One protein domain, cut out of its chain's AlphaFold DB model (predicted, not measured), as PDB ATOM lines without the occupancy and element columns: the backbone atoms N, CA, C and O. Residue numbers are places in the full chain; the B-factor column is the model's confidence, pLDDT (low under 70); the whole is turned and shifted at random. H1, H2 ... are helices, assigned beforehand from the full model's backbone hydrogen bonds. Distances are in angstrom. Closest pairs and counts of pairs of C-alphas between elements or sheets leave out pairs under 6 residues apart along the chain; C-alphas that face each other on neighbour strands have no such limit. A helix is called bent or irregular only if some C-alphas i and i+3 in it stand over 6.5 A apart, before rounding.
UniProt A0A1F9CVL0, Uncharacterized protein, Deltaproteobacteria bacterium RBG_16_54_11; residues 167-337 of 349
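AT A GLANCE: This is residues 167 to 337 of the 349 residues of an uncharacterized protein of Deltaproteobacteria bacterium RBG_16_54_11 (UniProt A0A1F9CVL0). Two helical lobes sit end to end in an elongated body, with the long bent helix H5 running along one side of both. In one lobe H1 and H4 pack on the arm H5a, with H3 and the short H2 beyond them; in the other H6 lies between the arm H5b and H9, with H8 beside H9. H7, near the middle, packs on H3 of the first lobe and on H8 of the second. The printed part has 171 residues with nine named helices, H1 to H9 in chain order, and no named strand; its class is all helix. It is compact, with a radius of gyration of the C-alphas of 17.1 A, and spans 60 by 32 by 25 A.

IN THESE COORDINATES: By its hydrogen bonds H5, residues 223 to 251, was assigned as one helix, but it is bent: C-alphas 237 and 240 are 6.9 A apart. Its arms are H5a, residues 223 to 237, 20.9 A long, and H5b, residues 240 to 251, 16.6 A. Before it come H1, residues 170 to 186, 24.3 A, from C-alpha 170 at (142.445, 151.184, 180.338); H2, residues 191 to 194; H3, residues 198 to 206; and H4, residues 208 to 216. After it come H6, residues 259 to 273, 21.1 A; H7, residues 277 to 286; H8, residues 294 to 305; and H9, residues 314 to 335, 30.1 A, with a kink of 29 degrees near residue 329 and C-alpha 335 at (166.639, 149.833, 158.800).

HOW THE PARTS SIT: H5a and H5b stand at a steep tilt of 45 degrees. H5a touches H1, closest at C-alphas Leu 231 and Leu 176, 6.5 A, and forms a hairpin with H4, closest at Ser 226 and Val 214, 6.0 A. H5b and H6 form a hairpin, closest at C-alphas Met 245 and Ala 266, 4.3 A. H6, H8 and H9 are a bundle, a group of helices side by side; H6 touches residues 317 to 325 of H9, closest at C-alphas Ala 272 and Ser 318, 4.1 A. H8 and H9 form a hairpin but only just touch, with 3 pairs of C-alphas within 8 A, the closest Gln 303 and Thr 320, 7.1 A. H7 touches H3, opposite ways at a shallow tilt of 20 degrees, closest at C-alphas Tyr 277 and Tyr 202, 5.0 A. H7 also touches H8, closest at C-alphas Ala 284 and Ala 297, 4.9 A. H2 and H3 touch only at the corner, and only just, with 3 pairs of C-alphas within 8 A, the closest Phe 194 and His 201, 5.0 A. H5a and H9 are apart. Every O i to N i+4 pair is within hydrogen-bond range in H1, H3, H4, H5a, H5b, H6, H7 and H8; in H9 16 of 18 are, and H2 is too short for such a pair.

THE WHOLE: The C-alphas farthest apart, Tyr 221 and Ile 337, are 60.4 A apart. The printed part has no cut and no long link. Its mean pLDDT is 74.1; 60 residues are under 70, among them 167 to 179, 284 to 292, 304 to 311 and 329 to 337.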
ATOM      1  N   ILE A 167     142.956 155.188 170.912       56.34
ATOM      2  CA  ILE A 167     143.552 155.697 172.151       56.34
ATOM      3  C   ILE A 167     143.064 154.815 173.296       56.34
ATOM      4  O   ILE A 167     141.862 154.696 173.536       56.34
ATOM      5  N   HIS A 168     144.004 154.203 174.007       63.56
ATOM      6  CA  HIS A 168     143.733 153.209 175.038       63.56
ATOM      7  C   HIS A 168     143.792 153.842 176.417       63.56
ATOM      8  O   HIS A 168     144.850 154.247 176.896       63.56
ATOM      9  N   THR A 169     142.641 153.908 177.075       56.56
ATOM     10  CA  THR A 169     142.527 154.522 178.402       56.56
ATOM     11  C   THR A 169     142.688 153.514 179.536       56.56
ATOM     12  O   THR A 169     143.042 153.912 180.637       56.56
ATOM     13  N   GLY A 170     142.488 152.214 179.288       53.09
ATOM     14  CA  GLY A 170     142.445 151.184 180.338       53.09
ATOM     15  C   GLY A 170     143.761 150.997 181.102       53.09
ATOM     16  O   GLY A 170     143.759 150.880 182.329       53.09
ATOM     17  N   THR A 171     144.894 151.023 180.398       55.59
ATOM     18  CA  THR A 171     146.230 150.947 181.009       55.59
ATOM     19  C   THR A 171     146.494 152.152 181.905       55.59
ATOM     20  O   THR A 171     147.016 152.018 183.011       55.59
ATOM     21  N   LEU A 172     146.083 153.332 181.440       62.50
ATOM     22  CA  LEU A 172     146.262 154.572 182.172       62.50
ATOM     23  C   LEU A 172     145.317 154.663 183.377       62.50
ATOM     24  O   LEU A 172     145.753 155.009 184.467       62.50
ATOM     25  N   ASP A 173     144.050 154.292 183.212       60.28
ATOM     26  CA  ASP A 173     143.064 154.232 184.294       60.28
ATOM     27  C   ASP A 173     143.530 153.289 185.414       60.28
ATOM     28  O   ASP A 173     143.463 153.646 186.589       60.28
ATOM     29  N   SER A 174     144.114 152.138 185.063       60.06
ATOM     30  CA  SER A 174     144.680 151.196 186.037       60.06
ATOM     31  C   SER A 174     145.835 151.808 186.838       60.06
ATOM     32  O   SER A 174     145.855 151.701 188.066       60.06
ATOM     33  N   LEU A 175     146.770 152.488 186.161       64.38
ATOM     34  CA  LEU A 175     147.877 153.202 186.807       64.38
ATOM     35  C   LEU A 175     147.356 154.298 187.743       64.38
ATOM     36  O   LEU A 175     147.747 154.362 188.906       64.38
ATOM     37  N   LEU A 176     146.446 155.140 187.253       66.50
ATOM     38  CA  LEU A 176     145.903 156.265 188.009       66.50
ATOM     39  C   LEU A 176     145.107 155.797 189.234       66.50
ATOM     40  O   LEU A 176     145.248 156.369 190.313       66.50
ATOM     41  N   ARG A 177     144.318 154.724 189.111       67.94
ATOM     42  CA  ARG A 177     143.610 154.112 190.249       67.94
ATOM     43  C   ARG A 177     144.564 153.544 191.286       67.94
ATOM     44  O   ARG A 177     144.290 153.669 192.479       67.94
ATOM     45  N   TRP A 178     145.665 152.931 190.851       63.31
ATOM     46  CA  TRP A 178     146.701 152.450 191.760       63.31
ATOM     47  C   TRP A 178     147.357 153.615 192.509       63.31
ATOM     48  O   TRP A 178     147.365 153.597 193.740       63.31
ATOM     49  N   CYS A 179     147.792 154.666 191.801       65.12
ATOM     50  CA  CYS A 179     148.360 155.864 192.422       65.12
ATOM     51  C   CYS A 179     147.382 156.496 193.420       65.12
ATOM     52  O   CYS A 179     147.767 156.804 194.546       65.12
ATOM     53  N   PHE A 180     146.103 156.629 193.046       77.75
ATOM     54  CA  PHE A 180     145.067 157.136 193.945       77.75
ATOM     55  C   PHE A 180     144.955 156.284 195.210       77.75
ATOM     56  O   PHE A 180     144.977 156.824 196.309       77.75
ATOM     57  N   ALA A 181     144.856 154.959 195.078       71.00
ATOM     58  CA  ALA A 181     144.691 154.065 196.221       71.00
ATOM     59  C   ALA A 181     145.899 154.094 197.173       71.00
ATOM     60  O   ALA A 181     145.722 153.980 198.387       71.00
ATOM     61  N   VAL A 182     147.113 154.243 196.634       68.62
ATOM     62  CA  VAL A 182     148.341 154.408 197.422       68.62
ATOM     63  C   VAL A 182     148.310 155.741 198.172       68.62
ATOM     64  O   VAL A 182     148.371 155.751 199.400       68.62
ATOM     65  N   LEU A 183     148.124 156.853 197.459       72.38
ATOM     66  CA  LEU A 183     148.121 158.200 198.038       72.38
ATOM     67  C   LEU A 183     146.982 158.404 199.046       72.38
ATOM     68  O   LEU A 183     147.175 159.019 200.092       72.38
ATOM     69  N   TRP A 184     145.804 157.838 198.783       78.50
ATOM     70  CA  TRP A 184     144.655 157.917 199.682       78.50
ATOM     71  C   TRP A 184     144.923 157.253 201.037       78.50
ATOM     72  O   TRP A 184     144.523 157.796 202.069       78.50
ATOM     73  N   LYS A 185     145.629 156.112 201.035       74.31
ATOM     74  CA  LYS A 185     146.025 155.378 202.247       74.31
ATOM     75  C   LYS A 185     147.185 156.024 202.991       74.31
ATOM     76  O   LYS A 185     147.242 155.917 204.210       74.31
ATOM     77  N   LEU A 186     148.122 156.630 202.266       73.69
ATOM     78  CA  LEU A 186     149.299 157.267 202.859       73.69
ATOM     79  C   LEU A 186     148.982 158.614 203.512       73.69
ATOM     80  O   LEU A 186     149.735 159.054 204.372       73.69
ATOM     81  N   GLU A 187     147.866 159.238 203.133       83.38
ATOM     82  CA  GLU A 187     147.411 160.524 203.666       83.38
ATOM     83  C   GLU A 187     148.492 161.626 203.650       83.38
ATOM     84  O   GLU A 187     148.811 162.193 204.703       83.38
ATOM     85  N   PRO A 188     149.061 161.948 202.474       82.31
ATOM     86  CA  PRO A 188     150.133 162.930 202.369       82.31
ATOM     87  C   PRO A 188     149.697 164.282 202.948       82.31
ATOM     88  O   PRO A 188     148.564 164.730 202.766       82.31
ATOM     89  N   ARG A 189     150.611 164.938 203.666       88.50
ATOM     90  CA  ARG A 189     150.382 166.225 204.345       88.50
ATOM     91  C   ARG A 189     151.159 167.359 203.696       88.50
ATOM     92  O   ARG A 189     150.791 168.521 203.840       88.50
ATOM     93  N   THR A 190     152.234 167.029 202.995       88.88
ATOM     94  CA  THR A 190     153.134 167.971 202.341       88.88
ATOM     95  C   THR A 190     153.551 167.450 200.971       88.88
ATOM     96  O   THR A 190     153.424 166.266 200.676       88.88
ATOM     97  N   GLN A 191     154.108 168.330 200.135       83.75
ATOM     98  CA  GLN A 191     154.657 167.952 198.829       83.75
ATOM     99  C   GLN A 191     155.690 166.817 198.918       83.75
ATOM    100  O   GLN A 191     155.728 165.961 198.044       83.75
ATOM    101  N   LYS A 192     156.500 166.777 199.983       83.81
ATOM    102  CA  LYS A 192     157.548 165.759 200.157       83.81
ATOM    103  C   LYS A 192     156.991 164.343 200.294       83.81
ATOM    104  O   LYS A 192     157.700 163.383 200.020       83.81
ATOM    105  N   ASP A 193     155.728 164.210 200.689       78.25
ATOM    106  CA  ASP A 193     155.086 162.908 200.877       78.25
ATOM    107  C   ASP A 193     154.716 162.239 199.539       78.25
ATOM    108  O   ASP A 193     154.346 161.068 199.519       78.25
ATOM    109  N   PHE A 194     154.842 162.963 198.418       78.19
ATOM    110  CA  PHE A 194     154.694 162.419 197.065       78.19
ATOM    111  C   PHE A 194     156.012 161.862 196.504       78.19
ATOM    112  O   PHE A 194     155.986 161.172 195.493       78.19
ATOM    113  N   ASP A 195     157.152 162.077 197.173       73.50
ATOM    114  CA  ASP A 195     158.477 161.605 196.733       73.50
ATOM    115  C   ASP A 195     158.787 160.164 197.204       73.50
ATOM    116  O   ASP A 195     159.941 159.761 197.347       73.50
ATOM    117  N   ILE A 196     157.744 159.381 197.480       65.69
ATOM    118  CA  ILE A 196     157.806 157.995 197.979       65.69
ATOM    119  C   ILE A 196     158.189 156.986 196.892       65.69
ATOM    120  O   ILE A 196     158.883 156.007 197.169       65.69
ATOM    121  N   ASP A 197     157.746 157.218 195.658       65.38
ATOM    122  CA  ASP A 197     158.114 156.442 194.482       65.38
ATOM    123  C   ASP A 197     158.061 157.321 193.226       65.38
ATOM    124  O   ASP A 197     157.502 158.418 193.228       65.38
ATOM    125  N   GLY A 198     158.647 156.838 192.127       65.00
ATOM    126  CA  GLY A 198     158.649 157.590 190.873       65.00
ATOM    127  C   GLY A 198     157.236 157.857 190.343       65.00
ATOM    128  O   GLY A 198     156.954 158.944 189.857       65.00
ATOM    129  N   ALA A 199     156.312 156.902 190.457       65.94
ATOM    130  CA  ALA A 199     154.981 157.033 189.866       65.94
ATOM    131  C   ALA A 199     154.147 158.145 190.519       65.94
ATOM    132  O   ALA A 199     153.512 158.928 189.818       65.94
ATOM    133  N   THR A 200     154.170 158.236 191.842       66.31
ATOM    134  CA  THR A 200     153.466 159.255 192.627       66.31
ATOM    135  C   THR A 200     154.160 160.613 192.575       66.31
ATOM    136  O   THR A 200     153.469 161.625 192.444       66.31
ATOM    137  N   HIS A 201     155.498 160.642 192.558       76.31
ATOM    138  CA  HIS A 201     156.283 161.866 192.385       76.31
ATOM    139  C   HIS A 201     155.977 162.541 191.044       76.31
ATOM    140  O   HIS A 201     155.553 163.695 190.988       76.31
ATOM    141  N   TYR A 202     156.130 161.800 189.946       80.88
ATOM    142  CA  TYR A 202     155.919 162.331 188.602       80.88
ATOM    143  C   TYR A 202     154.449 162.683 188.336       80.88
ATOM    144  O   TYR A 202     154.166 163.679 187.673       80.88
ATOM    145  N   LEU A 203     153.509 161.945 188.930       80.06
ATOM    146  CA  LEU A 203     152.091 162.299 188.907       80.06
ATOM    147  C   LEU A 203     151.811 163.621 189.638       80.06
ATOM    148  O   LEU A 203     151.020 164.430 189.155       80.06
ATOM    149  N   TYR A 204     152.447 163.858 190.788       86.62
ATOM    150  CA  TYR A 204     152.331 165.132 191.497       86.62
ATOM    151  C   TYR A 204     152.886 166.293 190.668       86.62
ATOM    152  O   TYR A 204     152.272 167.358 190.643       86.62
ATOM    153  N   LEU A 205     153.998 166.089 189.957       88.19
ATOM    154  CA  LEU A 205     154.559 167.109 189.068       88.19
ATOM    155  C   LEU A 205     153.618 167.468 187.905       88.19
ATOM    156  O   LEU A 205     153.529 168.643 187.550       88.19
ATOM    157  N   ASP A 206     152.879 166.499 187.354       89.94
ATOM    158  CA  ASP A 206     151.877 166.761 186.305       89.94
ATOM    159  C   ASP A 206     150.585 167.408 186.852       89.94
ATOM    160  O   ASP A 206     149.862 168.082 186.113       89.94
ATOM    161  N   LEU A 207     150.247 167.180 188.127       92.88
ATOM    162  CA  LEU A 207     148.937 167.509 188.710       92.88
ATOM    163  C   LEU A 207     149.016 168.125 190.125       92.88
ATOM    164  O   LEU A 207     148.258 167.709 191.009       92.88
ATOM    165  N   PRO A 208     149.853 169.149 190.383       93.19
ATOM    166  CA  PRO A 208     150.134 169.596 191.749       93.19
ATOM    167  C   PRO A 208     148.877 170.101 192.471       93.19
ATOM    168  O   PRO A 208     148.614 169.719 193.610       93.19
ATOM    169  N   ALA A 209     148.039 170.881 191.780       93.69
ATOM    170  CA  ALA A 209     146.793 171.405 192.340       93.69
ATOM    171  C   ALA A 209     145.776 170.296 192.653       93.69
ATOM    172  O   ALA A 209     145.161 170.305 193.713       93.69
ATOM    173  N   VAL A 210     145.620 169.311 191.764       93.62
ATOM    174  CA  VAL A 210     144.665 168.208 191.965       93.62
ATOM    175  C   VAL A 210     145.121 167.331 193.126       93.62
ATOM    176  O   VAL A 210     144.317 166.978 193.983       93.62
ATOM    177  N   CYS A 211     146.416 167.017 193.192       92.19
ATOM    178  CA  CYS A 211     146.986 166.252 194.292       92.19
ATOM    179  C   CYS A 211     146.828 166.978 195.634       92.19
ATOM    180  O   CYS A 211     146.465 166.353 196.634       92.19
ATOM    181  N   GLN A 212     147.036 168.297 195.653       93.44
ATOM    182  CA  GLN A 212     146.802 169.123 196.830       93.44
ATOM    183  C   GLN A 212     145.326 169.098 197.255       93.44
ATOM    184  O   GLN A 212     145.037 168.806 198.413       93.44
ATOM    185  N   GLU A 213     144.392 169.335 196.333       94.00
ATOM    186  CA  GLU A 213     142.951 169.358 196.622       94.00
ATOM    187  C   GLU A 213     142.425 168.012 197.139       94.00
ATOM    188  O   GLU A 213     141.624 167.967 198.076       94.00
ATOM    189  N   VAL A 214     142.866 166.914 196.522       93.12
ATOM    190  CA  VAL A 214     142.352 165.568 196.793       93.12
ATOM    191  C   VAL A 214     142.981 164.964 198.044       93.12
ATOM    192  O   VAL A 214     142.257 164.434 198.887       93.12
ATOM    193  N   PHE A 215     144.309 165.024 198.181       91.12
ATOM    194  CA  PHE A 215     145.012 164.236 199.197       91.12
ATOM    195  C   PHE A 215     145.445 165.049 200.423       91.12
ATOM    196  O   PHE A 215     145.308 164.540 201.536       91.12
ATOM    197  N   ILE A 216     145.903 166.297 200.240       91.50
ATOM    198  CA  ILE A 216     146.356 167.165 201.346       91.50
ATOM    199  C   ILE A 216     145.168 167.898 201.977       91.50
ATOM    200  O   ILE A 216     144.917 167.783 203.175       91.50
ATOM    201  N   GLU A 217     144.430 168.661 201.169       92.44
ATOM    202  CA  GLU A 217     143.316 169.497 201.628       92.44
ATOM    203  C   GLU A 217     142.047 168.685 201.893       92.44
ATOM    204  O   GLU A 217     141.162 169.166 202.599       92.44
ATOM    205  N   ARG A 218     141.955 167.465 201.337       86.31
ATOM    206  CA  ARG A 218     140.794 166.569 201.466       86.31
ATOM    207  C   ARG A 218     139.481 167.308 201.172       86.31
ATOM    208  O   ARG A 218     138.514 167.204 201.921       86.31
ATOM    209  N   ARG A 219     139.438 168.073 200.070       86.44
ATOM    210  CA  ARG A 219     138.279 168.921 199.717       86.44
ATOM    211  C   ARG A 219     136.977 168.149 199.495       86.44
ATOM    212  O   ARG A 219     135.906 168.750 199.509       86.44
ATOM    213  N   PHE A 220     137.061 166.844 199.266       84.31
ATOM    214  CA  PHE A 220     135.918 165.973 199.029       84.31
ATOM    215  C   PHE A 220     135.686 165.070 200.244       84.31
ATOM    216  O   PHE A 220     136.630 164.537 200.825       84.31
ATOM    217  N   TYR A 221     134.418 164.899 200.622       73.25
ATOM    218  CA  TYR A 221     134.026 164.211 201.858       73.25
ATOM    219  C   TYR A 221     134.190 162.689 201.809       73.25
ATOM    220  O   TYR A 221     134.357 162.065 202.856       73.25
ATOM    221  N   ASP A 222     134.133 162.086 200.623       85.00
ATOM    222  CA  ASP A 222     134.186 160.639 200.445       85.00
ATOM    223  C   ASP A 222     135.218 160.217 199.385       85.00
ATOM    224  O   ASP A 222     135.586 160.972 198.474       85.00
ATOM    225  N   GLU A 223     135.716 158.988 199.537       79.31
ATOM    226  CA  GLU A 223     136.745 158.399 198.676       79.31
ATOM    227  C   GLU A 223     136.276 158.256 197.225       79.31
ATOM    228  O   GLU A 223     137.064 158.441 196.299       79.31
ATOM    229  N   GLU A 224     134.999 157.948 197.005       78.19
ATOM    230  CA  GLU A 224     134.463 157.701 195.670       78.19
ATOM    231  C   GLU A 224     134.447 158.986 194.836       78.19
ATOM    232  O   GLU A 224     134.948 158.999 193.706       78.19
ATOM    233  N   THR A 225     133.956 160.083 195.414       78.50
ATOM    234  CA  THR A 225     133.960 161.414 194.798       78.50
ATOM    235  C   THR A 225     135.387 161.901 194.546       78.50
ATOM    236  O   THR A 225     135.697 162.356 193.442       78.50
ATOM    237  N   SER A 226     136.274 161.739 195.535       79.62
ATOM    238  CA  SER A 226     137.701 162.081 195.428       79.62
ATOM    239  C   SER A 226     138.371 161.348 194.267       79.62
ATOM    240  O   SER A 226     139.048 161.957 193.437       79.62
ATOM    241  N   ARG A 227     138.134 160.034 194.176       79.00
ATOM    242  CA  ARG A 227     138.675 159.172 193.126       79.00
ATOM    243  C   ARG A 227     138.162 159.588 191.762       79.00
ATOM    244  O   ARG A 227     138.949 159.711 190.831       79.00
ATOM    245  N   LYS A 228     136.856 159.819 191.629       74.94
ATOM    246  CA  LYS A 228     136.255 160.217 190.353       74.94
ATOM    247  C   LYS A 228     136.838 161.538 189.848       74.94
ATOM    248  O   LYS A 228     137.231 161.608 188.686       74.94
ATOM    249  N   TYR A 229     136.937 162.545 190.717       83.25
ATOM    250  CA  TYR A 229     137.534 163.837 190.375       83.25
ATOM    251  C   TYR A 229     139.008 163.698 189.981       83.25
ATOM    252  O   TYR A 229     139.420 164.197 188.934       83.25
ATOM    253  N   PHE A 230     139.788 162.968 190.782       84.06
ATOM    254  CA  PHE A 230     141.198 162.713 190.508       84.06
ATOM    255  C   PHE A 230     141.404 162.039 189.143       84.06
ATOM    256  O   PHE A 230     142.193 162.529 188.337       84.06
ATOM    257  N   LEU A 231     140.669 160.958 188.855       77.12
ATOM    258  CA  LEU A 231     140.780 160.226 187.589       77.12
ATOM    259  C   LEU A 231     140.403 161.099 186.390       77.12
ATOM    260  O   LEU A 231     141.105 161.087 185.381       77.12
ATOM    261  N   GLU A 232     139.328 161.883 186.501       80.06
ATOM    262  CA  GLU A 232     138.899 162.790 185.436       80.06
ATOM    263  C   GLU A 232     139.978 163.835 185.124       80.06
ATOM    264  O   GLU A 232     140.340 164.030 183.960       80.06
ATOM    265  N   LYS A 233     140.528 164.485 186.156       84.00
ATOM    266  CA  LYS A 233     141.552 165.522 185.985       84.00
ATOM    267  C   LYS A 233     142.885 164.965 185.511       84.00
ATOM    268  O   LYS A 233     143.514 165.564 184.641       84.00
ATOM    269  N   ALA A 234     143.282 163.804 186.017       78.00
ATOM    270  CA  ALA A 234     144.483 163.135 185.555       78.00
ATOM    271  C   ALA A 234     144.371 162.731 184.083       78.00
ATOM    272  O   ALA A 234     145.284 162.990 183.300       78.00
ATOM    273  N   PHE A 235     143.224 162.191 183.667       73.88
ATOM    274  CA  PHE A 235     142.997 161.863 182.265       73.88
ATOM    275  C   PHE A 235     143.005 163.110 181.370       73.88
ATOM    276  O   PHE A 235     143.645 163.106 180.320       73.88
ATOM    277  N   GLN A 236     142.358 164.200 181.801       76.00
ATOM    278  CA  GLN A 236     142.373 165.483 181.085       76.00
ATOM    279  C   GLN A 236     143.797 166.026 180.880       76.00
ATOM    280  O   GLN A 236     144.071 166.592 179.825       76.00
ATOM    281  N   SER A 237     144.701 165.832 181.848       80.19
ATOM    282  CA  SER A 237     146.101 166.270 181.738       80.19
ATOM    283  C   SER A 237     146.913 165.443 180.735       80.19
ATOM    284  O   SER A 237     147.701 165.989 179.966       80.19
ATOM    285  N   LEU A 238     146.678 164.128 180.683       76.69
ATOM    286  CA  LEU A 238     147.470 163.194 179.873       76.69
ATOM    287  C   LEU A 238     146.962 163.045 178.430       76.69
ATOM    288  O   LEU A 238     147.730 162.715 177.520       76.69
ATOM    289  N   LEU A 239     145.678 163.325 178.196       73.50
ATOM    290  CA  LEU A 239     145.032 163.187 176.891       73.50
ATOM    291  C   LEU A 239     145.717 163.982 175.758       73.50
ATOM    292  O   LEU A 239     145.886 163.409 174.682       73.50
ATOM    293  N   PRO A 240     146.161 165.245 175.934       74.06
ATOM    294  CA  PRO A 240     146.857 165.986 174.879       74.06
ATOM    295  C   PRO A 240     148.115 165.279 174.360       74.06
ATOM    296  O   PRO A 240     148.375 165.286 173.157       74.06
ATOM    297  N   THR A 241     148.877 164.634 175.246       75.44
ATOM    298  CA  THR A 241     150.065 163.858 174.873       75.44
ATOM    299  C   THR A 241     149.677 162.611 174.096       75.44
ATOM    300  O   THR A 241     150.238 162.356 173.032       75.44
ATOM    301  N   MET A 242     148.654 161.882 174.549       69.25
ATOM    302  CA  MET A 242     148.132 160.709 173.837       69.25
ATOM    303  C   MET A 242     147.559 161.066 172.457       69.25
ATOM    304  O   MET A 242     147.729 160.312 171.503       69.25
ATOM    305  N   LEU A 243     146.930 162.236 172.315       65.25
ATOM    306  CA  LEU A 243     146.459 162.745 171.025       65.25
ATOM    307  C   LEU A 243     147.626 163.046 170.076       65.25
ATOM    308  O   LEU A 243     147.551 162.704 168.898       65.25
ATOM    309  N   ALA A 244     148.723 163.622 170.577       61.00
ATOM    310  CA  ALA A 244     149.936 163.824 169.784       61.00
ATOM    311  C   ALA A 244     150.570 162.486 169.350       61.00
ATOM    312  O   ALA A 244     151.000 162.356 168.200       61.00
ATOM    313  N   MET A 245     150.554 161.469 170.221       73.44
ATOM    314  CA  MET A 245     150.953 160.102 169.859       73.44
ATOM    315  C   MET A 245     150.056 159.545 168.745       73.44
ATOM    316  O   MET A 245     150.556 159.029 167.744       73.44
ATOM    317  N   GLY A 246     148.737 159.697 168.877       61.44
ATOM    318  CA  GLY A 246     147.768 159.242 167.880       61.44
ATOM    319  C   GLY A 246     147.931 159.938 166.527       61.44
ATOM    320  O   GLY A 246     147.907 159.280 165.489       61.44
ATOM    321  N   ALA A 247     148.186 161.248 166.522       62.59
ATOM    322  CA  ALA A 247     148.440 162.012 165.303       62.59
ATOM    323  C   ALA A 247     149.697 161.525 164.567       62.59
ATOM    324  O   ALA A 247     149.670 161.369 163.345       62.59
ATOM    325  N   ARG A 248     150.783 161.223 165.295       71.81
ATOM    326  CA  ARG A 248     151.983 160.628 164.689       71.81
ATOM    327  C   ARG A 248     151.707 159.231 164.146       71.81
ATOM    328  O   ARG A 248     152.109 158.951 163.024       71.81
ATOM    329  N   MET A 249     151.009 158.388 164.906       68.62
ATOM    330  CA  MET A 249     150.625 157.046 164.459       68.62
ATOM    331  C   MET A 249     149.798 157.108 163.164       68.62
ATOM    332  O   MET A 249     150.019 156.316 162.254       68.62
ATOM    333  N   MET A 250     148.896 158.088 163.048       61.25
ATOM    334  CA  MET A 250     148.112 158.321 161.835       61.25
ATOM    335  C   MET A 250     148.983 158.799 160.667       61.25
ATOM    336  O   MET A 250     148.816 158.328 159.546       61.25
ATOM    337  N   ALA A 251     149.925 159.712 160.916       65.62
ATOM    338  CA  ALA A 251     150.861 160.183 159.895       65.62
ATOM    339  C   ALA A 251     151.776 159.057 159.386       65.62
ATOM    340  O   ALA A 251     152.076 158.992 158.197       65.62
ATOM    341  N   ASP A 252     152.177 158.149 160.275       63.78
ATOM    342  CA  ASP A 252     153.021 157.003 159.944       63.78
ATOM    343  C   ASP A 252     152.197 155.789 159.444       63.78
ATOM    344  O   ASP A 252     152.780 154.759 159.104       63.78
ATOM    345  N   LYS A 253     150.859 155.873 159.354       64.06
ATOM    346  CA  LYS A 253     149.972 154.745 159.003       64.06
ATOM    347  C   LYS A 253     150.382 154.056 157.701       64.06
ATOM    348  O   LYS A 253     150.637 152.855 157.708       64.06
ATOM    349  N   GLU A 254     150.504 154.825 156.621       68.88
ATOM    350  CA  GLU A 254     150.811 154.325 155.267       68.88
ATOM    351  C   GLU A 254     152.312 154.059 155.049       68.88
ATOM    352  O   GLU A 254     152.740 153.693 153.957       68.88
ATOM    353  N   THR A 255     153.146 154.261 156.074       69.38
ATOM    354  CA  THR A 255     154.583 153.982 155.971       69.38
ATOM    355  C   THR A 255     154.856 152.486 156.105       69.38
ATOM    356  O   THR A 255     154.142 151.759 156.801       69.38
ATOM    357  N   SER A 256     155.951 152.030 155.502       77.50
ATOM    358  CA  SER A 256     156.448 150.651 155.604       77.50
ATOM    359  C   SER A 256     157.149 150.341 156.933       77.50
ATOM    360  O   SER A 256     157.786 149.302 157.073       77.50
ATOM    361  N   PHE A 257     157.082 151.248 157.908       73.94
ATOM    362  CA  PHE A 257     157.690 151.062 159.218       73.94
ATOM    363  C   PHE A 257     157.079 149.879 159.975       73.94
ATOM    364  O   PHE A 257     155.877 149.620 159.891       73.94
ATOM    365  N   SER A 258     157.895 149.195 160.781       75.00
ATOM    366  CA  SER A 258     157.398 148.144 161.668       75.00
ATOM    367  C   SER A 258     156.436 148.720 162.717       75.00
ATOM    368  O   SER A 258     156.554 149.878 163.124       75.00
ATOM    369  N   ALA A 259     155.490 147.908 163.202       69.56
ATOM    370  CA  ALA A 259     154.520 148.334 164.217       69.56
ATOM    371  C   ALA A 259     155.199 148.857 165.497       69.56
ATOM    372  O   ALA A 259     154.777 149.862 166.069       69.56
ATOM    373  N   ARG A 260     156.302 148.214 165.901       78.56
ATOM    374  CA  ARG A 260     157.159 148.678 166.996       78.56
ATOM    375  C   ARG A 260     157.706 150.073 166.719       78.56
ATOM    376  O   ARG A 260     157.542 150.959 167.551       78.56
ATOM    377  N   TYR A 261     158.302 150.284 165.551       78.75
ATOM    378  CA  TYR A 261     158.913 151.564 165.210       78.75
ATOM    379  C   TYR A 261     157.875 152.694 165.094       78.75
ATOM    380  O   TYR A 261     158.101 153.790 165.609       78.75
ATOM    381  N   LYS A 262     156.691 152.418 164.522       74.25
ATOM    382  CA  LYS A 262     155.549 153.356 164.515       74.25
ATOM    383  C   LYS A 262     155.117 153.730 165.938       74.25
ATOM    384  O   LYS A 262     154.895 154.906 166.226       74.25
ATOM    385  N   TYR A 263     155.045 152.756 166.848       81.31
ATOM    386  CA  TYR A 263     154.679 153.005 168.244       81.31
ATOM    387  C   TYR A 263     155.741 153.802 169.010       81.31
ATOM    388  O   TYR A 263     155.403 154.776 169.682       81.31
ATOM    389  N   GLU A 264     157.021 153.449 168.876       83.06
ATOM    390  CA  GLU A 264     158.127 154.182 169.505       83.06
ATOM    391  C   GLU A 264     158.157 155.646 169.024       83.06
ATOM    392  O   GLU A 264     158.244 156.565 169.841       83.06
ATOM    393  N   ARG A 265     157.971 155.889 167.718       79.31
ATOM    394  CA  ARG A 265     157.851 157.244 167.142       79.31
ATOM    395  C   ARG A 265     156.638 158.005 167.648       79.31
ATOM    396  O   ARG A 265     156.748 159.202 167.929       79.31
ATOM    397  N   ALA A 266     155.490 157.340 167.755       74.19
ATOM    398  CA  ALA A 266     154.283 157.930 168.314       74.19
ATOM    399  C   ALA A 266     154.525 158.389 169.755       74.19
ATOM    400  O   ALA A 266     154.293 159.557 170.065       74.19
ATOM    401  N   TYR A 267     155.079 157.514 170.596       83.75
ATOM    402  CA  TYR A 267     155.402 157.804 171.993       83.75
ATOM    403  C   TYR A 267     156.370 158.982 172.132       83.75
ATOM    404  O   TYR A 267     156.074 159.949 172.837       83.75
ATOM    405  N   LEU A 268     157.493 158.937 171.410       81.69
ATOM    406  CA  LEU A 268     158.486 160.011 171.386       81.69
ATOM    407  C   LEU A 268     157.887 161.335 170.902       81.69
ATOM    408  O   LEU A 268     158.165 162.378 171.483       81.69
ATOM    409  N   THR A 269     157.021 161.315 169.885       78.12
ATOM    410  CA  THR A 269     156.354 162.534 169.398       78.12
ATOM    411  C   THR A 269     155.417 163.121 170.448       78.12
ATOM    412  O   THR A 269     155.390 164.339 170.626       78.12
ATOM    413  N   GLY A 270     154.686 162.267 171.171       73.44
ATOM    414  CA  GLY A 270     153.888 162.685 172.317       73.44
ATOM    415  C   GLY A 270     154.733 163.454 173.328       73.44
ATOM    416  O   GLY A 270     154.443 164.615 173.607       73.44
ATOM    417  N   LEU A 271     155.810 162.834 173.815       82.12
ATOM    418  CA  LEU A 271     156.697 163.433 174.818       82.12
ATOM    419  C   LEU A 271     157.458 164.665 174.305       82.12
ATOM    420  O   LEU A 271     157.696 165.591 175.071       82.12
ATOM    421  N   ALA A 272     157.801 164.716 173.018       74.12
ATOM    422  CA  ALA A 272     158.483 165.856 172.417       74.12
ATOM    423  C   ALA A 272     157.587 167.101 172.343       74.12
ATOM    424  O   ALA A 272     158.046 168.203 172.632       74.12
ATOM    425  N   VAL A 273     156.319 166.946 171.947       68.88
ATOM    426  CA  VAL A 273     155.395 168.076 171.727       68.88
ATOM    427  C   VAL A 273     154.640 168.450 173.003       68.88
ATOM    428  O   VAL A 273     154.348 169.622 173.241       68.88
ATOM    429  N   ARG A 274     154.284 167.450 173.812       75.38
ATOM    430  CA  ARG A 274     153.523 167.578 175.060       75.38
ATOM    431  C   ARG A 274     154.181 166.695 176.131       75.38
ATOM    432  O   ARG A 274     153.633 165.638 176.459       75.38
ATOM    433  N   PRO A 275     155.356 167.085 176.649       80.06
ATOM    434  CA  PRO A 275     156.047 166.327 177.689       80.06
ATOM    435  C   PRO A 275     155.148 166.141 178.914       80.06
ATOM    436  O   PRO A 275     154.462 167.069 179.336       80.06
ATOM    437  N   GLN A 276     155.147 164.922 179.451       87.25
ATOM    438  CA  GLN A 276     154.405 164.533 180.651       87.25
ATOM    439  C   GLN A 276     155.297 163.646 181.505       87.25
ATOM    440  O   GLN A 276     155.844 162.649 181.011       87.25
ATOM    441  N   TYR A 277     155.429 163.995 182.780       86.88
ATOM    442  CA  TYR A 277     156.285 163.283 183.718       86.88
ATOM    443  C   TYR A 277     155.803 161.843 183.916       86.88
ATOM    444  O   TYR A 277     156.591 160.898 183.837       86.88
ATOM    445  N   THR A 278     154.494 161.655 184.087       83.44
ATOM    446  CA  THR A 278     153.851 160.359 184.334       83.44
ATOM    447  C   THR A 278     154.073 159.389 183.178       83.44
ATOM    448  O   THR A 278     154.434 158.235 183.405       83.44
ATOM    449  N   LEU A 279     153.895 159.842 181.931       83.69
ATOM    450  CA  LEU A 279     154.107 158.994 180.751       83.69
ATOM    451  C   LEU A 279     155.595 158.697 180.537       83.69
ATOM    452  O   LEU A 279     155.953 157.555 180.261       83.69
ATOM    453  N   CYS A 280     156.478 159.677 180.744       84.62
ATOM    454  CA  CYS A 280     157.922 159.447 180.689       84.62
ATOM    455  C   CYS A 280     158.364 158.385 181.713       84.62
ATOM    456  O   CYS A 280     159.040 157.414 181.366       84.62
ATOM    457  N   ASN A 281     157.904 158.503 182.959       78.62
ATOM    458  CA  ASN A 281     158.181 157.525 184.005       78.62
ATOM    459  C   ASN A 281     157.589 156.145 183.698       78.62
ATOM    460  O   ASN A 281     158.230 155.120 183.942       78.62
ATOM    461  N   TYR A 282     156.377 156.106 183.138       75.81
ATOM    462  CA  TYR A 282     155.755 154.858 182.712       75.81
ATOM    463  C   TYR A 282     156.608 154.149 181.656       75.81
ATOM    464  O   TYR A 282     156.863 152.950 181.774       75.81
ATOM    465  N   LEU A 283     157.106 154.888 180.662       75.12
ATOM    466  CA  LEU A 283     158.027 154.367 179.657       75.12
ATOM    467  C   LEU A 283     159.325 153.849 180.293       75.12
ATOM    468  O   LEU A 283     159.715 152.715 180.033       75.12
ATOM    469  N   ALA A 284     159.963 154.633 181.164       69.12
ATOM    470  CA  ALA A 284     161.231 154.262 181.795       69.12
ATOM    471  C   ALA A 284     161.118 153.049 182.743       69.12
ATOM    472  O   ALA A 284     162.086 152.304 182.913       69.12
ATOM    473  N   THR A 285     159.941 152.838 183.343       63.28
ATOM    474  CA  THR A 285     159.708 151.788 184.347       63.28
ATOM    475  C   THR A 285     159.058 150.548 183.740       63.28
ATOM    476  O   THR A 285     159.624 149.457 183.780       63.28
ATOM    477  N   PHE A 286     157.873 150.702 183.147       59.25
ATOM    478  CA  PHE A 286     157.079 149.596 182.605       59.25
ATOM    479  C   PHE A 286     157.393 149.315 181.138       59.25
ATOM    480  O   PHE A 286     157.216 148.187 180.670       59.25
ATOM    481  N   GLY A 287     157.922 150.304 180.413       57.06
ATOM    482  CA  GLY A 287     158.294 150.133 179.015       57.06
ATOM    483  C   GLY A 287     159.386 149.084 178.796       57.06
ATOM    484  O   GLY A 287     159.415 148.477 177.731       57.06
ATOM    485  N   LEU A 288     160.212 148.785 179.808       54.41
ATOM    486  CA  LEU A 288     161.213 147.705 179.779       54.41
ATOM    487  C   LEU A 288     160.576 146.307 179.657       54.41
ATOM    488  O   LEU A 288     161.155 145.392 179.063       54.41
ATOM    489  N   CYS A 289     159.367 146.139 180.190       53.22
ATOM    490  CA  CYS A 289     158.631 144.880 180.145       53.22
ATOM    491  C   CYS A 289     157.857 144.704 178.825       53.22
ATOM    492  O   CYS A 289     157.643 143.569 178.401       53.22
ATOM    493  N   ASN A 290     157.509 145.796 178.138       61.62
ATOM    494  CA  ASN A 290     156.751 145.789 176.884       61.62
ATOM    495  C   ASN A 290     157.680 145.685 175.657       61.62
ATOM    496  O   ASN A 290     158.558 146.514 175.450       61.62
ATOM    497  N   THR A 291     157.468 144.681 174.801       64.19
ATOM    498  CA  THR A 291     158.274 144.437 173.590       64.19
ATOM    499  C   THR A 291     158.244 145.583 172.576       64.19
ATOM    500  O   THR A 291     159.242 145.793 171.890       64.19
ATOM    501  N   LEU A 292     157.152 146.348 172.504       66.12
ATOM    502  CA  LEU A 292     157.012 147.506 171.617       66.12
ATOM    503  C   LEU A 292     157.788 148.732 172.102       66.12
ATOM    504  O   LEU A 292     158.012 149.642 171.317       66.12
ATOM    505  N   THR A 293     158.184 148.776 173.375       71.69
ATOM    506  CA  THR A 293     158.889 149.928 173.960       71.69
ATOM    507  C   THR A 293     160.200 149.578 174.628       71.69
ATOM    508  O   THR A 293     160.880 150.487 175.073       71.69
ATOM    509  N   ARG A 294     160.577 148.302 174.749       67.19
ATOM    510  CA  ARG A 294     161.715 147.875 175.579       67.19
ATOM    511  C   ARG A 294     163.017 148.576 175.216       67.19
ATOM    512  O   ARG A 294     163.740 149.016 176.104       67.19
ATOM    513  N   SER A 295     163.311 148.673 173.923       78.88
ATOM    514  CA  SER A 295     164.512 149.357 173.435       78.88
ATOM    515  C   SER A 295     164.435 150.852 173.689       78.88
ATOM    516  O   SER A 295     165.367 151.402 174.267       78.88
ATOM    517  N   LEU A 296     163.309 151.476 173.339       80.88
ATOM    518  CA  LEU A 296     163.068 152.884 173.622       80.88
ATOM    519  C   LEU A 296     163.179 153.203 175.126       80.88
ATOM    520  O   LEU A 296     163.787 154.192 175.508       80.88
ATOM    521  N   ALA A 297     162.630 152.353 175.989       76.56
ATOM    522  CA  ALA A 297     162.675 152.491 177.438       76.56
ATOM    523  C   ALA A 297     164.103 152.375 177.977       76.56
ATOM    524  O   ALA A 297     164.482 153.142 178.857       76.56
ATOM    525  N   GLY A 298     164.901 151.445 177.440       78.31
ATOM    526  CA  GLY A 298     166.324 151.339 177.761       78.31
ATOM    527  C   GLY A 298     167.084 152.610 177.385       78.31
ATOM    528  O   GLY A 298     167.803 153.157 178.212       78.31
ATOM    529  N   GLU A 299     166.856 153.118 176.177       84.12
ATOM    530  CA  GLU A 299     167.500 154.317 175.635       84.12
ATOM    531  C   GLU A 299     167.128 155.590 176.412       84.12
ATOM    532  O   GLU A 299     168.008 156.312 176.884       84.12
ATOM    533  N   VAL A 300     165.830 155.816 176.643       81.94
ATOM    534  CA  VAL A 300     165.322 156.920 177.472       81.94
ATOM    535  C   VAL A 300     165.880 156.822 178.889       81.94
ATOM    536  O   VAL A 300     166.354 157.817 179.427       81.94
ATOM    537  N   ARG A 301     165.892 155.629 179.493       75.00
ATOM    538  CA  ARG A 301     166.449 155.437 180.836       75.00
ATOM    539  C   ARG A 301     167.945 155.728 180.880       75.00
ATOM    540  O   ARG A 301     168.382 156.345 181.842       75.00
ATOM    541  N   THR A 302     168.722 155.318 179.878       80.44
ATOM    542  CA  THR A 302     170.157 155.627 179.807       80.44
ATOM    543  C   THR A 302     170.385 157.132 179.722       80.44
ATOM    544  O   THR A 302     171.130 157.666 180.541       80.44
ATOM    545  N   GLN A 303     169.689 157.822 178.814       76.19
ATOM    546  CA  GLN A 303     169.779 159.279 178.654       76.19
ATOM    547  C   GLN A 303     169.384 160.020 179.942       76.19
ATOM    548  O   GLN A 303     170.098 160.913 180.388       76.19
ATOM    549  N   LEU A 304     168.295 159.598 180.593       69.00
ATOM    550  CA  LEU A 304     167.843 160.190 181.852       69.00
ATOM    551  C   LEU A 304     168.750 159.839 183.035       69.00
ATOM    552  O   LEU A 304     168.912 160.670 183.910       69.00
ATOM    553  N   SER A 305     169.365 158.651 183.079       64.00
ATOM    554  CA  SER A 305     170.251 158.227 184.181       64.00
ATOM    555  C   SER A 305     171.584 158.976 184.238       64.00
ATOM    556  O   SER A 305     172.264 158.940 185.262       64.00
ATOM    557  N   ILE A 306     171.949 159.655 183.149       59.72
ATOM    558  CA  ILE A 306     173.082 160.586 183.112       59.72
ATOM    559  C   ILE A 306     172.732 161.886 183.867       59.72
ATOM    560  O   ILE A 306     173.630 162.600 184.306       59.72
ATOM    561  N   MET A 307     171.440 162.166 184.063       52.34
ATOM    562  CA  MET A 307     170.906 163.344 184.745       52.34
ATOM    563  C   MET A 307     170.369 162.925 186.126       52.34
ATOM    564  O   MET A 307     169.780 161.854 186.282       52.34
ATOM    565  N   GLY A 308     170.587 163.715 187.179       52.59
ATOM    566  CA  GLY A 308     170.020 163.381 188.493       52.59
ATOM    567  C   GLY A 308     168.484 163.378 188.443       52.59
ATOM    568  O   GLY A 308     167.894 164.182 187.728       52.59
ATOM    569  N   THR A 309     167.791 162.535 189.222       55.56
ATOM    570  CA  THR A 309     166.307 162.493 189.231       55.56
ATOM    571  C   THR A 309     165.652 163.839 189.564       55.56
ATOM    572  O   THR A 309     164.554 164.107 189.090       55.56
ATOM    573  N   GLN A 310     166.336 164.700 190.325       53.97
ATOM    574  CA  GLN A 310     165.890 166.058 190.670       53.97
ATOM    575  C   GLN A 310     166.078 167.090 189.545       53.97
ATOM    576  O   GLN A 310     165.597 168.213 189.663       53.97
ATOM    577  N   GLU A 311     166.777 166.729 188.468       65.00
ATOM    578  CA  GLU A 311     167.044 167.616 187.332       65.00
ATOM    579  C   GLU A 311     166.085 167.367 186.166       65.00
ATOM    580  O   GLU A 311     166.022 168.185 185.257       65.00
ATOM    581  N   ILE A 312     165.313 166.274 186.179       73.12
ATOM    582  CA  ILE A 312     164.390 165.942 185.090       73.12
ATOM    583  C   ILE A 312     163.207 166.916 185.117       73.12
ATOM    584  O   ILE A 312     162.384 166.877 186.029       73.12
ATOM    585  N   ASN A 313     163.102 167.754 184.084       86.12
ATOM    586  CA  ASN A 313     161.971 168.649 183.837       86.12
ATOM    587  C   ASN A 313     161.331 168.389 182.459       86.12
ATOM    588  O   ASN A 313     161.814 167.573 181.668       86.12
ATOM    589  N   VAL A 314     160.225 169.076 182.167       85.94
ATOM    590  CA  VAL A 314     159.502 168.930 180.895       85.94
ATOM    591  C   VAL A 314     160.352 169.303 179.678       85.94
ATOM    592  O   VAL A 314     160.213 168.667 178.633       85.94
ATOM    593  N   GLU A 315     161.255 170.277 179.802       86.88
ATOM    594  CA  GLU A 315     162.178 170.674 178.737       86.88
ATOM    595  C   GLU A 315     163.173 169.556 178.417       86.88
ATOM    596  O   GLU A 315     163.385 169.237 177.249       86.88
ATOM    597  N   ILE A 316     163.733 168.912 179.441       87.25
ATOM    598  CA  ILE A 316     164.644 167.773 179.298       87.25
ATOM    599  C   ILE A 316     163.911 166.581 178.692       87.25
ATOM    600  O   ILE A 316     164.410 165.995 177.737       87.25
ATOM    601  N   ILE A 317     162.703 166.257 179.168       85.44
ATOM    602  CA  ILE A 317     161.883 165.183 178.583       85.44
ATOM    603  C   ILE A 317     161.636 165.454 177.094       85.44
ATOM    604  O   ILE A 317     161.812 164.557 176.265       85.44
ATOM    605  N   SER A 318     161.260 166.688 176.750       80.44
ATOM    606  CA  SER A 318     161.028 167.094 175.365       80.44
ATOM    607  C   SER A 318     162.304 166.991 174.524       80.44
ATOM    608  O   SER A 318     162.279 166.369 173.463       80.44
ATOM    609  N   GLN A 319     163.434 167.513 175.012       85.56
ATOM    610  CA  GLN A 319     164.714 167.499 174.305       85.56
ATOM    611  C   GLN A 319     165.249 166.078 174.104       85.56
ATOM    612  O   GLN A 319     165.655 165.729 172.999       85.56
ATOM    613  N   THR A 320     165.220 165.237 175.140       86.50
ATOM    614  CA  THR A 320     165.617 163.828 175.040       86.50
ATOM    615  C   THR A 320     164.748 163.101 174.022       86.50
ATOM    616  O   THR A 320     165.274 162.392 173.165       86.50
ATOM    617  N   ALA A 321     163.428 163.313 174.053       82.25
ATOM    618  CA  ALA A 321     162.529 162.703 173.084       82.25
ATOM    619  C   ALA A 321     162.817 163.174 171.647       82.25
ATOM    620  O   ALA A 321     162.814 162.356 170.729       82.25
ATOM    621  N   GLN A 322     163.104 164.464 171.445       78.88
ATOM    622  CA  GLN A 322     163.471 165.017 170.137       78.88
ATOM    623  C   GLN A 322     164.803 164.467 169.620       78.88
ATOM    624  O   GLN A 322     164.875 164.093 168.452       78.88
ATOM    625  N   ASN A 323     165.823 164.371 170.477       86.19
ATOM    626  CA  ASN A 323     167.135 163.833 170.114       86.19
ATOM    627  C   ASN A 323     167.017 162.380 169.644       86.19
ATOM    628  O   ASN A 323     167.437 162.058 168.536       86.19
ATOM    629  N   ILE A 324     166.347 161.532 170.434       85.56
ATOM    630  CA  ILE A 324     166.125 160.122 170.078       85.56
ATOM    631  C   ILE A 324     165.300 160.016 168.784       85.56
ATOM    632  O   ILE A 324     165.574 159.176 167.927       85.56
ATOM    633  N   LEU A 325     164.281 160.868 168.608       79.94
ATOM    634  CA  LEU A 325     163.467 160.869 167.390       79.94
ATOM    635  C   LEU A 325     164.294 161.246 166.148       79.94
ATOM    636  O   LEU A 325     164.096 160.636 165.099       79.94
ATOM    637  N   ALA A 326     165.202 162.220 166.261       78.56
ATOM    638  CA  ALA A 326     166.085 162.649 165.176       78.56
ATOM    639  C   ALA A 326     167.097 161.554 164.807       78.56
ATOM    640  O   ALA A 326     167.173 161.162 163.644       78.56
ATOM    641  N   GLU A 327     167.776 160.971 165.799       81.44
ATOM    642  CA  GLU A 327     168.718 159.858 165.600       81.44
ATOM    643  C   GLU A 327     168.049 158.664 164.896       81.44
ATOM    644  O   GLU A 327     168.609 158.054 163.983       81.44
ATOM    645  N   ARG A 328     166.795 158.371 165.258       71.44
ATOM    646  CA  ARG A 328     165.998 157.305 164.639       71.44
ATOM    647  C   ARG A 328     165.474 157.652 163.252       71.44
ATOM    648  O   ARG A 328     165.251 156.737 162.461       71.44
ATOM    649  N   GLN A 329     165.227 158.920 162.937       66.81
ATOM    650  CA  GLN A 329     164.871 159.329 161.573       66.81
ATOM    651  C   GLN A 329     166.048 159.115 160.615       66.81
ATOM    652  O   GLN A 329     165.836 158.655 159.491       66.81
ATOM    653  N   ASP A 330     167.272 159.322 161.099       56.12
ATOM    654  CA  ASP A 330     168.503 159.064 160.349       56.12
ATOM    655  C   ASP A 330     168.842 157.558 160.236       56.12
ATOM    656  O   ASP A 330     169.543 157.151 159.299       56.12
ATOM    657  N   SER A 331     168.332 156.708 161.146       55.22
ATOM    658  CA  SER A 331     168.471 155.237 161.081       55.22
ATOM    659  C   SER A 331     167.372 154.539 160.277       55.22
ATOM    660  O   SER A 331     167.657 153.530 159.646       55.22
ATOM    661  N   ALA A 332     166.147 155.072 160.201       52.53
ATOM    662  CA  ALA A 332     165.047 154.447 159.450       52.53
ATOM    663  C   ALA A 332     165.317 154.314 157.943       52.53
ATOM    664  O   ALA A 332     164.776 153.425 157.287       52.53
ATOM    665  N   ILE A 333     166.180 155.176 157.398       52.81
ATOM    666  CA  ILE A 333     166.689 155.064 156.023       52.81
ATOM    667  C   ILE A 333     167.609 153.833 155.874       52.81
ATOM    668  O   ILE A 333     167.687 153.254 154.793       52.81
ATOM    669  N   ARG A 334     168.279 153.404 156.953       41.50
ATOM    670  CA  ARG A 334     169.131 152.204 157.017       41.50
ATOM    671  C   ARG A 334     168.358 150.934 157.394       41.50
ATOM    672  O   ARG A 334     168.603 149.902 156.784       41.50
ATOM    673  N   ASP A 335     167.383 151.008 158.300       44.91
ATOM    674  CA  ASP A 335     166.639 149.833 158.800       44.91
ATOM    675  C   ASP A 335     165.595 149.285 157.806       44.91
ATOM    676  O   ASP A 335     165.177 148.133 157.908       44.91
ATOM    677  N   LEU A 336     165.241 150.062 156.772       50.16
ATOM    678  CA  LEU A 336     164.519 149.579 155.583       50.16
ATOM    679  C   LEU A 336     165.257 148.438 154.845       50.16
ATOM    680  O   LEU A 336     164.648 147.769 154.013       50.16
ATOM    681  N   ILE A 337     166.549 148.222 155.132       43.31
ATOM    682  CA  ILE A 337     167.403 147.216 154.484       43.31
ATOM    683  C   ILE A 337     167.543 145.929 155.325       43.31
ATOM    684  O   ILE A 337     167.839 144.884 154.748       43.31
TER     685      ILE A 337